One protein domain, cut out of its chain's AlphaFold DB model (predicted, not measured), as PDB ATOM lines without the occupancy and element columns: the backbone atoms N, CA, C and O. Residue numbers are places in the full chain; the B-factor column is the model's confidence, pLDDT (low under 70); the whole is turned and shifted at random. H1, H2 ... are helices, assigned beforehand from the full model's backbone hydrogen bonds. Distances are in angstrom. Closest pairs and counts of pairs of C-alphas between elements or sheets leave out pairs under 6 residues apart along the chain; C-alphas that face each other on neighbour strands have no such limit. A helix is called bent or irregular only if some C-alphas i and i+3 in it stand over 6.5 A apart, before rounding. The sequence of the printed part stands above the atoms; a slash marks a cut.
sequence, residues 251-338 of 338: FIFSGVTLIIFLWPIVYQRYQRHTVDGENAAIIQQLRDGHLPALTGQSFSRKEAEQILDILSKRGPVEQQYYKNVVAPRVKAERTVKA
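This is residues 251 to 338 of the 338 residues of the protein "Putative membrane protein yceF" of Fibrella aestuarina BUZ 2 (UniProt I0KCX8). A long bent helix, H1, sticks out with residues 251 to 274 from a small body, in which its far part packs beside one helix of a short helical hairpin, H2 and H3. H3 folds back beside H2 and stays apart from H1, and the free part of H1, residues 251 to 274, makes much of the length. The printed part has 88 residues, with three named helices in the order H1, H2, H3 and no named strand; the class is all helix. It is only just loose, close to extended, with a radius of gyration of the C-alphas of 17.8 A, and spans 63 by 30 by 17 A.

H1, residues 251 to 288, was assigned as one helix by its hydrogen bonds but is bent: C-alphas 261 and 264 are 7.1 A apart. Its arms H1a, residues 251 to 261, and H1b, residues 264 to 288, stand at a steep tilt of 43 degrees. H1b touches H2, residues 301 to 312, with residues 279 to 287 alone; the closest C-alphas, of Ile 283 and Ile 307, are 6.5 A apart. They run the same way at a shallow tilt of 8 degrees. H2 and H3, residues 316 to 329, form a hairpin and touch, the closest C-alphas being those of Leu 311 and Glu 318 at 5.3 A. They run opposite ways at a shallow tilt of 13 degrees. H1b and H3 are apart. Every O i to N i+4 pair is within hydrogen-bond range in H1a, H1b and H2; in H3 it is 7 of 10.

H1a begins at C-alpha 251 (90.842, -9.188, 58.120) and measures 15.2 A. H1b measures 36.0 A and ends at C-alpha 288 (53.318, 28.517, 62.135). H2 measures 16.0 A. H3 measures 19.7 A, ends at C-alpha 329 (61.733, 18.854, 78.839) and is only just irregular: C-alphas 324 and 327 are 6.54 A apart.

The C-alphas farthest apart, of Phe 251 and Pro 316, are 63.1 A apart. The printed part has no cut. The link from H1 to H2 is long, 12 residues; that from H2 to H3 is tight. Residues 332 to 338 have pLDDT under 70.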
ATOM      1  N   PHE A 251      91.390 -10.428  58.661       74.94
ATOM      2  CA  PHE A 251      90.842  -9.188  58.120       74.94
ATOM      3  C   PHE A 251      89.346  -9.032  58.418       74.94
ATOM      4  O   PHE A 251      88.909  -7.970  58.865       74.94
ATOM      5  N   ILE A 252      88.554 -10.089  58.207       83.06
ATOM      6  CA  ILE A 252      87.115 -10.095  58.506       83.06
ATOM      7  C   ILE A 252      86.896  -9.885  60.001       83.06
ATOM      8  O   ILE A 252      86.066  -9.064  60.388       83.06
ATOM      9  N   PHE A 253      87.653 -10.593  60.839       84.25
ATOM     10  CA  PHE A 253      87.564 -10.478  62.285       84.25
ATOM     11  C   PHE A 253      87.848  -9.041  62.739       84.25
ATOM     12  O   PHE A 253      87.026  -8.466  63.448       84.25
ATOM     13  N   SER A 254      88.934  -8.425  62.260       77.50
ATOM     14  CA  SER A 254      89.250  -7.017  62.541       77.50
ATOM     15  C   SER A 254      88.181  -6.050  62.022       77.50
ATOM     16  O   SER A 254      87.862  -5.060  62.676       77.50
ATOM     17  N   GLY A 255      87.584  -6.323  60.859       80.62
ATOM     18  CA  GLY A 255      86.468  -5.530  60.342       80.62
ATOM     19  C   GLY A 255      85.239  -5.598  61.253       80.62
ATOM     20  O   GLY A 255      84.633  -4.572  61.564       80.62
ATOM     21  N   VAL A 256      84.894  -6.796  61.727       86.56
ATOM     22  CA  VAL A 256      83.777  -7.016  62.654       86.56
ATOM     23  C   VAL A 256      84.038  -6.350  64.006       86.56
ATOM     24  O   VAL A 256      83.141  -5.670  64.510       86.56
ATOM     25  N   THR A 257      85.241  -6.481  64.582       84.25
ATOM     26  CA  THR A 257      85.567  -5.820  65.859       84.25
ATOM     27  C   THR A 257      85.478  -4.306  65.736       84.25
ATOM     28  O   THR A 257      84.855  -3.667  66.586       84.25
ATOM     29  N   LEU A 258      85.982  -3.737  64.636       81.69
ATOM     30  CA  LEU A 258      85.901  -2.304  64.370       81.69
ATOM     31  C   LEU A 258      84.449  -1.820  64.244       81.69
ATOM     32  O   LEU A 258      84.096  -0.779  64.800       81.69
ATOM     33  N   ILE A 259      83.588  -2.569  63.547       85.94
ATOM     34  CA  ILE A 259      82.162  -2.230  63.410       85.94
ATOM     35  C   ILE A 259      81.470  -2.260  64.773       85.94
ATOM     36  O   ILE A 259      80.808  -1.287  65.136       85.94
ATOM     37  N   ILE A 260      81.642  -3.341  65.542       87.88
ATOM     38  CA  ILE A 260      81.076  -3.475  66.895       87.88
ATOM     39  C   ILE A 260      81.536  -2.312  67.770       87.88
ATOM     40  O   ILE A 260      80.736  -1.709  68.488       87.88
ATOM     41  N   PHE A 261      82.820  -1.974  67.685       81.88
ATOM     42  CA  PHE A 261      83.410  -0.916  68.479       81.88
ATOM     43  C   PHE A 261      82.862   0.469  68.124       81.88
ATOM     44  O   PHE A 261      82.508   1.224  69.029       81.88
ATOM     45  N   LEU A 262      82.778   0.806  66.833       84.25
ATOM     46  CA  LEU A 262      82.338   2.123  66.358       84.25
ATOM     47  C   LEU A 262      80.814   2.290  66.350       84.25
ATOM     48  O   LEU A 262      80.327   3.425  66.295       84.25
ATOM     49  N   TRP A 263      80.058   1.193  66.447       88.50
ATOM     50  CA  TRP A 263      78.597   1.206  66.450       88.50
ATOM     51  C   TRP A 263      77.984   2.219  67.432       88.50
ATOM     52  O   TRP A 263      77.125   2.988  67.003       88.50
ATOM     53  N   PRO A 264      78.430   2.341  68.700       86.38
ATOM     54  CA  PRO A 264      77.869   3.314  69.633       86.38
ATOM     55  C   PRO A 264      78.042   4.769  69.182       86.38
ATOM     56  O   PRO A 264      77.180   5.595  69.468       86.38
ATOM     57  N   ILE A 265      79.118   5.102  68.460       86.00
ATOM     58  CA  ILE A 265      79.335   6.459  67.931       86.00
ATOM     59  C   ILE A 265      78.338   6.737  66.811       86.00
ATOM     60  O   ILE A 265      77.677   7.778  66.816       86.00
ATOM     61  N   VAL A 266      78.219   5.803  65.862       87.25
ATOM     62  CA  VAL A 266      77.288   5.918  64.733       87.25
ATOM     63  C   VAL A 266      75.854   5.994  65.248       87.25
ATOM     64  O   VAL A 266      75.114   6.901  64.875       87.25
ATOM     65  N   TYR A 267      75.495   5.110  66.177       85.38
ATOM     66  CA  TYR A 267      74.175   5.046  66.788       85.38
ATOM     67  C   TYR A 267      73.823   6.324  67.557       85.38
ATOM     68  O   TYR A 267      72.763   6.906  67.335       85.38
ATOM     69  N   GLN A 268      74.721   6.832  68.410       82.62
ATOM     70  CA  GLN A 268      74.473   8.084  69.134       82.62
ATOM     71  C   GLN A 268      74.391   9.297  68.204       82.62
ATOM     72  O   GLN A 268      73.621  10.222  68.465       82.62
ATOM     73  N   ARG A 269      75.177   9.318  67.122       84.44
ATOM     74  CA  ARG A 269      75.112  10.388  66.124       84.44
ATOM     75  C   ARG A 269      73.808  10.338  65.332       84.44
ATOM     76  O   ARG A 269      73.210  11.387  65.113       84.44
ATOM     77  N   TYR A 270      73.366   9.142  64.949       83.06
ATOM     78  CA  TYR A 270      72.083   8.926  64.292       83.06
ATOM     79  C   TYR A 270      70.927   9.401  65.178       83.06
ATOM     80  O   TYR A 270      70.141  10.237  64.744       83.06
ATOM     81  N   GLN A 271      70.895   8.989  66.452       79.75
ATOM     82  CA  GLN A 271      69.868   9.439  67.394       79.75
ATOM     83  C   GLN A 271      69.825  10.964  67.550       79.75
ATOM     84  O   GLN A 271      68.738  11.529  67.588       79.75
ATOM     85  N   ARG A 272      70.980  11.646  67.617       77.38
ATOM     86  CA  ARG A 272      70.994  13.119  67.677       77.38
ATOM     87  C   ARG A 272      70.401  13.750  66.426       77.38
ATOM     88  O   ARG A 272      69.537  14.596  66.562       77.38
ATOM     89  N   HIS A 273      70.806  13.314  65.234       76.81
ATOM     90  CA  HIS A 273      70.267  13.877  63.993       76.81
ATOM     91  C   HIS A 273      68.754  13.674  63.855       76.81
ATOM     92  O   HIS A 273      68.068  14.584  63.395       76.81
ATOM     93  N   THR A 274      68.227  12.518  64.267       77.06
ATOM     94  CA  THR A 274      66.779  12.268  64.253       77.06
ATOM     95  C   THR A 274      66.048  13.169  65.247       77.06
ATOM     96  O   THR A 274      65.071  13.809  64.872       77.06
ATOM     97  N   VAL A 275      66.552  13.288  66.483       76.88
ATOM     98  CA  VAL A 275      65.960  14.160  67.512       76.88
ATOM     99  C   VAL A 275      66.020  15.634  67.103       76.88
ATOM    100  O   VAL A 275      65.020  16.329  67.225       76.88
ATOM    101  N   ASP A 276      67.149  16.104  66.566       80.88
ATOM    102  CA  ASP A 276      67.302  17.483  66.088       80.88
ATOM    103  C   ASP A 276      66.336  17.771  64.917       80.88
ATOM    104  O   ASP A 276      65.776  18.863  64.820       80.88
ATOM    105  N   GLY A 277      66.095  16.786  64.040       80.69
ATOM    106  CA  GLY A 277      65.121  16.884  62.948       80.69
ATOM    107  C   GLY A 277      63.668  16.953  63.430       80.69
ATOM    108  O   GLY A 277      62.906  17.802  62.966       80.69
ATOM    109  N   GLU A 278      63.287  16.107  64.391       85.12
ATOM    110  CA  GLU A 278      61.969  16.169  65.038       85.12
ATOM    111  C   GLU A 278      61.768  17.500  65.777       85.12
ATOM    112  O   GLU A 278      60.739  18.158  65.612       85.12
ATOM    113  N   ASN A 279      62.773  17.942  66.538       87.06
ATOM    114  CA  ASN A 279      62.746  19.212  67.256       87.06
ATOM    115  C   ASN A 279      62.633  20.406  66.298       87.06
ATOM    116  O   ASN A 279      61.862  21.330  66.562       87.06
ATOM    117  N   ALA A 280      63.333  20.383  65.162       87.44
ATOM    118  CA  ALA A 280      63.214  21.414  64.135       87.44
ATOM    119  C   ALA A 280      61.793  21.488  63.546       87.44
ATOM    120  O   ALA A 280      61.268  22.588  63.360       87.44
ATOM    121  N   ALA A 281      61.139  20.344  63.315       88.19
ATOM    122  CA  ALA A 281      59.753  20.304  62.845       88.19
ATOM    123  C   ALA A 281      58.774  20.902  63.872       88.19
ATOM    124  O   ALA A 281      57.869  21.650  63.502       88.19
ATOM    125  N   ILE A 282      58.985  20.646  65.166       88.38
ATOM    126  CA  ILE A 282      58.191  21.242  66.255       88.38
ATOM    127  C   ILE A 282      58.397  22.752  66.321       88.38
ATOM    128  O   ILE A 282      57.433  23.503  66.437       88.38
ATOM    129  N   ILE A 283      59.649  23.212  66.236       88.44
ATOM    130  CA  ILE A 283      59.973  24.644  66.226       88.44
ATOM    131  C   ILE A 283      59.285  25.330  65.041       88.44
ATOM    132  O   ILE A 283      58.775  26.439  65.195       88.44
ATOM    133  N   GLN A 284      59.213  24.664  63.886       90.06
ATOM    134  CA  GLN A 284      58.490  25.178  62.728       90.06
ATOM    135  C   GLN A 284      56.976  25.238  62.974       90.06
ATOM    136  O   GLN A 284      56.383  26.292  62.777       90.06
ATOM    137  N   GLN A 285      56.357  24.185  63.516       89.62
ATOM    138  CA  GLN A 285      54.932  24.205  63.881       89.62
ATOM    139  C   GLN A 285      54.599  25.325  64.879       89.62
ATOM    140  O   GLN A 285      53.583  26.009  64.737       89.62
ATOM    141  N   LEU A 286      55.486  25.563  65.850       89.56
ATOM    142  CA  LEU A 286      55.370  26.674  66.794       89.56
ATOM    143  C   LEU A 286      55.485  28.025  66.078       89.56
ATOM    144  O   LEU A 286      54.715  28.929  66.393       89.56
ATOM    145  N   ARG A 287      56.371  28.181  65.084       89.25
ATOM    146  CA  ARG A 287      56.404  29.386  64.227       89.25
ATOM    147  C   ARG A 287      55.141  29.549  63.394       89.25
ATOM    148  O   ARG A 287      54.723  30.682  63.183       89.25
ATOM    149  N   ASP A 288      54.500  28.463  62.996       90.62
ATOM    150  CA  ASP A 288      53.318  28.517  62.135       90.62
ATOM    151  C   ASP A 288      52.021  28.825  62.905       90.62
ATOM    152  O   ASP A 288      51.023  29.191  62.296       90.62
ATOM    153  N   GLY A 289      52.025  28.753  64.242       86.94
ATOM    154  CA  GLY A 289      50.815  29.026  65.045       86.94
ATOM    155  C   GLY A 289      50.376  27.880  65.939       86.94
ATOM    156  O   GLY A 289      49.525  28.067  66.802       86.94
ATOM    157  N   HIS A 290      50.929  26.690  65.734       89.81
ATOM    158  CA  HIS A 290      50.424  25.475  66.345       89.81
ATOM    159  C   HIS A 290      51.104  25.188  67.684       89.81
ATOM    160  O   HIS A 290      52.295  25.432  67.861       89.81
ATOM    161  N   LEU A 291      50.341  24.620  68.619       88.88
ATOM    162  CA  LEU A 291      50.832  24.124  69.904       88.88
ATOM    163  C   LEU A 291      50.785  22.585  69.890       88.88
ATOM    164  O   LEU A 291      49.792  22.004  70.331       88.88
ATOM    165  N   PRO A 292      51.800  21.911  69.318       87.19
ATOM    166  CA  PRO A 292      51.798  20.457  69.184       87.19
ATOM    167  C   PRO A 292      51.933  19.750  70.535       87.19
ATOM    168  O   PRO A 292      52.578  20.244  71.450       87.19
ATOM    169  N   ALA A 293      51.366  18.553  70.668       84.12
ATOM    170  CA  ALA A 293      51.583  17.735  71.859       84.12
ATOM    171  C   ALA A 293      52.993  17.109  71.837       84.12
ATOM    172  O   ALA A 293      53.376  16.464  70.864       84.12
ATOM    173  N   LEU A 294      53.757  17.277  72.923       83.75
ATOM    174  CA  LEU A 294      55.125  16.758  73.048       83.75
ATOM    175  C   LEU A 294      55.151  15.392  73.746       83.75
ATOM    176  O   LEU A 294      54.974  15.302  74.969       83.75
ATOM    177  N   THR A 295      55.454  14.339  72.986       74.25
ATOM    178  CA  THR A 295      55.493  12.949  73.473       74.25
ATOM    179  C   THR A 295      56.940  12.489  73.639       74.25
ATOM    180  O   THR A 295      57.592  12.103  72.679       74.25
ATOM    181  N   GLY A 296      57.480  12.579  74.858       70.38
ATOM    182  CA  GLY A 296      58.828  12.077  75.182       70.38
ATOM    183  C   GLY A 296      60.016  12.868  74.608       70.38
ATOM    184  O   GLY A 296      61.160  12.503  74.864       70.38
ATOM    185  N   GLN A 297      59.774  13.952  73.869       80.94
ATOM    186  CA  GLN A 297      60.828  14.782  73.279       80.94
ATOM    187  C   GLN A 297      61.574  15.613  74.323       80.94
ATOM    188  O   GLN A 297      61.017  16.029  75.341       80.94
ATOM    189  N   SER A 298      62.848  15.866  74.038       83.62
ATOM    190  CA  SER A 298      63.745  16.632  74.896       83.62
ATOM    191  C   SER A 298      64.453  17.703  74.079       83.62
ATOM    192  O   SER A 298      64.979  17.388  73.009       83.62
ATOM    193  N   PHE A 299      64.537  18.918  74.610       83.06
ATOM    194  CA  PHE A 299      65.160  20.050  73.925       83.06
ATOM    195  C   PHE A 299      66.524  20.367  74.528       83.06
ATOM    196  O   PHE A 299      66.723  20.312  75.745       83.06
ATOM    197  N   SER A 300      67.477  20.720  73.678       85.38
ATOM    198  CA  SER A 300      68.695  21.406  74.085       85.38
ATOM    199  C   SER A 300      68.375  22.819  74.575       85.38
ATOM    200  O   SER A 300      67.326  23.394  74.278       85.38
ATOM    201  N   ARG A 301      69.314  23.417  75.308       84.44
ATOM    202  CA  ARG A 301      69.164  24.778  75.829       84.44
ATOM    203  C   ARG A 301      68.952  25.814  74.719       84.44
ATOM    204  O   ARG A 301      68.098  26.681  74.852       84.44
ATOM    205  N   LYS A 302      69.669  25.670  73.598       86.19
ATOM    206  CA  LYS A 302      69.523  26.544  72.423       86.19
ATOM    207  C   LYS A 302      68.145  26.423  71.775       86.19
ATOM    208  O   LYS A 302      67.556  27.434  71.412       86.19
ATOM    209  N   GLU A 303      67.628  25.205  71.635       87.62
ATOM    210  CA  GLU A 303      66.278  24.984  71.099       87.62
ATOM    211  C   GLU A 303      65.217  25.553  72.046       87.62
ATOM    212  O   GLU A 303      64.286  26.215  71.600       87.62
ATOM    213  N   ALA A 304      65.390  25.378  73.358       88.19
ATOM    214  CA  ALA A 304      64.491  25.946  74.357       88.19
ATOM    215  C   ALA A 304      64.468  27.483  74.319       88.19
ATOM    216  O   ALA A 304      63.393  28.075  74.367       88.19
ATOM    217  N   GLU A 305      65.627  28.131  74.171       89.50
ATOM    218  CA  GLU A 305      65.735  29.587  74.003       89.50
ATOM    219  C   GLU A 305      65.036  30.071  72.726       89.50
ATOM    220  O   GLU A 305      64.311  31.065  72.763       89.50
ATOM    221  N   GLN A 306      65.185  29.347  71.612       90.44
ATOM    222  CA  GLN A 306      64.463  29.655  70.373       90.44
ATOM    223  C   GLN A 306      62.947  29.525  70.551       90.44
ATOM    224  O   GLN A 306      62.197  30.399  70.119       90.44
ATOM    225  N   ILE A 307      62.489  28.454  71.201       90.25
ATOM    226  CA  ILE A 307      61.066  28.240  71.475       90.25
ATOM    227  C   ILE A 307      60.527  29.338  72.405       90.25
ATOM    228  O   ILE A 307      59.438  29.859  72.170       90.25
ATOM    229  N   LEU A 308      61.288  29.730  73.429       90.12
ATOM    230  CA  LEU A 308      60.922  30.816  74.337       90.12
ATOM    231  C   LEU A 308      60.799  32.158  73.602       90.12
ATOM    232  O   LEU A 308      59.827  32.880  73.825       90.12
ATOM    233  N   ASP A 309      61.735  32.486  72.707       91.75
ATOM    234  CA  ASP A 309      61.668  33.709  71.896       91.75
ATOM    235  C   ASP A 309      60.409  33.737  71.015       91.75
ATOM    236  O   ASP A 309      59.712  34.752  70.967       91.75
ATOM    237  N   ILE A 310      60.058  32.605  70.393       89.88
ATOM    238  CA  ILE A 310      58.841  32.475  69.575       89.88
ATOM    239  C   ILE A 310      57.580  32.679  70.427       89.88
ATOM    240  O   ILE A 310      56.699  33.456  70.060       89.88
ATOM    241  N   LEU A 311      57.481  31.986  71.565       89.38
ATOM    242  CA  LEU A 311      56.260  31.958  72.374       89.38
ATOM    243  C   LEU A 311      56.071  33.217  73.228       89.38
ATOM    244  O   LEU A 311      54.937  33.632  73.465       89.38
ATOM    245  N   SER A 312      57.158  33.872  73.645       88.44
ATOM    246  CA  SER A 312      57.096  35.114  74.430       88.44
ATOM    247  C   SER A 312      56.398  36.262  73.688       88.44
ATOM    248  O   SER A 312      55.776  37.106  74.332       88.44
ATOM    249  N   LYS A 313      56.432  36.252  72.348       89.12
ATOM    250  CA  LYS A 313      55.878  37.295  71.468       89.12
ATOM    251  C   LYS A 313      54.389  37.127  71.132       89.12
ATOM    252  O   LYS A 313      53.850  37.985  70.439       89.12
ATOM    253  N   ARG A 314      53.728  36.042  71.559       81.44
ATOM    254  CA  ARG A 314      52.382  35.671  71.066       81.44
ATOM    255  C   ARG A 314      51.231  35.881  72.041       81.44
ATOM    256  O   ARG A 314      50.197  36.393  71.626       81.44
ATOM    257  N   GLY A 315      51.402  35.550  73.318       84.75
ATOM    258  CA  GLY A 315      50.317  35.693  74.289       84.75
ATOM    259  C   GLY A 315      50.492  34.861  75.561       84.75
ATOM    260  O   GLY A 315      51.450  34.096  75.694       84.75
ATOM    261  N   PRO A 316      49.580  35.018  76.539       86.25
ATOM    262  CA  PRO A 316      49.662  34.327  77.825       86.25
ATOM    263  C   PRO A 316      49.481  32.803  77.717       86.25
ATOM    264  O   PRO A 316      50.063  32.075  78.519       86.25
ATOM    265  N   VAL A 317      48.737  32.298  76.724       86.12
ATOM    266  CA  VAL A 317      48.510  30.851  76.522       86.12
ATOM    267  C   VAL A 317      49.795  30.154  76.066       86.12
ATOM    268  O   VAL A 317      50.178  29.118  76.609       86.12
ATOM    269  N   GLU A 318      50.513  30.754  75.123       87.75
ATOM    270  CA  GLU A 318      51.785  30.277  74.584       87.75
ATOM    271  C   GLU A 318      52.896  30.311  75.641       87.75
ATOM    272  O   GLU A 318      53.706  29.386  75.746       87.75
ATOM    273  N   GLN A 319      52.904  31.342  76.490       85.06
ATOM    274  CA  GLN A 319      53.818  31.422  77.631       85.06
ATOM    275  C   GLN A 319      53.528  30.339  78.682       85.06
ATOM    276  O   GLN A 319      54.461  29.751  79.240       85.06
ATOM    277  N   GLN A 320      52.249  30.040  78.936       87.94
ATOM    278  CA  GLN A 320      51.832  28.945  79.816       87.94
ATOM    279  C   GLN A 320      52.268  27.587  79.244       87.94
ATOM    280  O   GLN A 320      52.781  26.735  79.975       87.94
ATOM    281  N   TYR A 321      52.127  27.405  77.927       88.50
ATOM    282  CA  TYR A 321      52.574  26.210  77.214       88.50
ATOM    283  C   TYR A 321      54.089  26.001  77.350       88.50
ATOM    284  O   TYR A 321      54.527  24.897  77.680       88.50
ATOM    285  N   TYR A 322      54.901  27.055  77.197       87.25
ATOM    286  CA  TYR A 322      56.345  26.948  77.422       87.25
ATOM    287  C   TYR A 322      56.662  26.450  78.835       87.25
ATOM    288  O   TYR A 322      57.392  25.474  78.992       87.25
ATOM    289  N   LYS A 323      56.088  27.085  79.864       87.38
ATOM    290  CA  LYS A 323      56.371  26.751  81.270       87.38
ATOM    291  C   LYS A 323      55.962  25.325  81.637       87.38
ATOM    292  O   LYS A 323      56.699  24.656  82.352       87.38
ATOM    293  N   ASN A 324      54.814  24.868  81.143       87.56
ATOM    294  CA  ASN A 324      54.233  23.593  81.563       87.56
ATOM    295  C   ASN A 324      54.664  22.414  80.686       87.56
ATOM    296  O   ASN A 324      54.658  21.273  81.146       87.56
ATOM    297  N   VAL A 325      55.022  22.666  79.424       86.12
ATOM    298  CA  VAL A 325      55.287  21.605  78.447       86.12
ATOM    299  C   VAL A 325      56.749  21.601  78.004       86.12
ATOM    300  O   VAL A 325      57.386  20.550  78.057       86.12
ATOM    301  N   VAL A 326      57.317  22.747  77.624       85.12
ATOM    302  CA  VAL A 326      58.672  22.813  77.041       85.12
ATOM    303  C   VAL A 326      59.756  22.880  78.118       85.12
ATOM    304  O   VAL A 326      60.695  22.088  78.088       85.12
ATOM    305  N   ALA A 327      59.615  23.771  79.101       85.31
ATOM    306  CA  ALA A 327      60.606  24.005  80.153       85.31
ATOM    307  C   ALA A 327      60.974  22.740  80.962       85.31
ATOM    308  O   ALA A 327      62.166  22.525  81.188       85.31
ATOM    309  N   PRO A 328      60.030  21.844  81.327       86.25
ATOM    310  CA  PRO A 328      60.360  20.595  82.023       86.25
ATOM    311  C   PRO A 328      61.121  19.579  81.156       86.25
ATOM    312  O   PRO A 328      61.688  18.626  81.681       86.25
ATOM    313  N   ARG A 329      61.112  19.754  79.827       84.75
ATOM    314  CA  ARG A 329      61.733  18.854  78.839       84.75
ATOM    315  C   ARG A 329      63.092  19.358  78.343       84.75
ATOM    316  O   ARG A 329      63.704  18.726  77.479       84.75
ATOM    317  N   VAL A 330      63.582  20.481  78.868       83.38
ATOM    318  CA  VAL A 330      64.922  20.986  78.551       83.38
ATOM    319  C   VAL A 330      65.948  20.101  79.245       83.38
ATOM    320  O   VAL A 330      65.939  19.964  80.469       83.38
ATOM    321  N   LYS A 331      66.849  19.489  78.474       75.12
ATOM    322  CA  LYS A 331      67.963  18.729  79.044       75.12
ATOM    323  C   LYS A 331      68.804  19.677  79.892       75.12
ATOM    324  O   LYS A 331      69.374  20.632  79.365       75.12
ATOM    325  N   ALA A 332      68.923  19.388  81.188       56.34
ATOM    326  CA  ALA A 332      70.001  19.944  81.988       56.34
ATOM    327  C   ALA A 332      71.304  19.536  81.294       56.34
ATOM    328  O   ALA A 332      71.584  18.341  81.160       56.34
ATOM    329  N   GLU A 333      72.057  20.500  80.764       45.56
ATOM    330  CA  GLU A 333      73.379  20.214  80.221       45.56
ATOM    331  C   GLU A 333      74.165  19.514  81.332       45.56
ATOM    332  O   GLU A 333      74.525  20.139  82.329       45.56
ATOM    333  N   ARG A 334      74.447  18.209  81.176       39.25
ATOM    334  CA  ARG A 334      75.619  17.634  81.834       39.25
ATOM    335  C   ARG A 334      76.755  18.526  81.358       39.25
ATOM    336  O   ARG A 334      77.058  18.538  80.167       39.25
ATOM    337  N   THR A 335      77.294  19.336  82.262       32.97
ATOM    338  CA  THR A 335      78.456  20.183  82.032       32.97
ATOM    339  C   THR A 335      79.586  19.301  81.532       32.97
ATOM    340  O   THR A 335      80.347  18.751  82.320       32.97
ATOM    341  N   VAL A 336      79.707  19.166  80.214       32.62
ATOM    342  CA  VAL A 336      80.958  18.786  79.571       32.62
ATOM    343  C   VAL A 336      81.806  20.053  79.596       32.62
ATOM    344  O   VAL A 336      81.896  20.802  78.628       32.62
ATOM    345  N   LYS A 337      82.316  20.366  80.789       29.08
ATOM    346  CA  LYS A 337      83.483  21.223  80.957       29.08
ATOM    347  C   LYS A 337      84.705  20.307  80.988       29.08
ATOM    348  O   LYS A 337      84.696  19.335  81.741       29.08
ATOM    349  N   ALA A 338      85.724  20.746  80.246       31.98
ATOM    350  CA  ALA A 338      87.038  20.154  79.971       31.98
ATOM    351  C   ALA A 338      87.068  19.161  78.801       31.98
ATOM    352  O   ALA A 338      86.581  18.021  78.951       31.98
TER     353      ALA A 338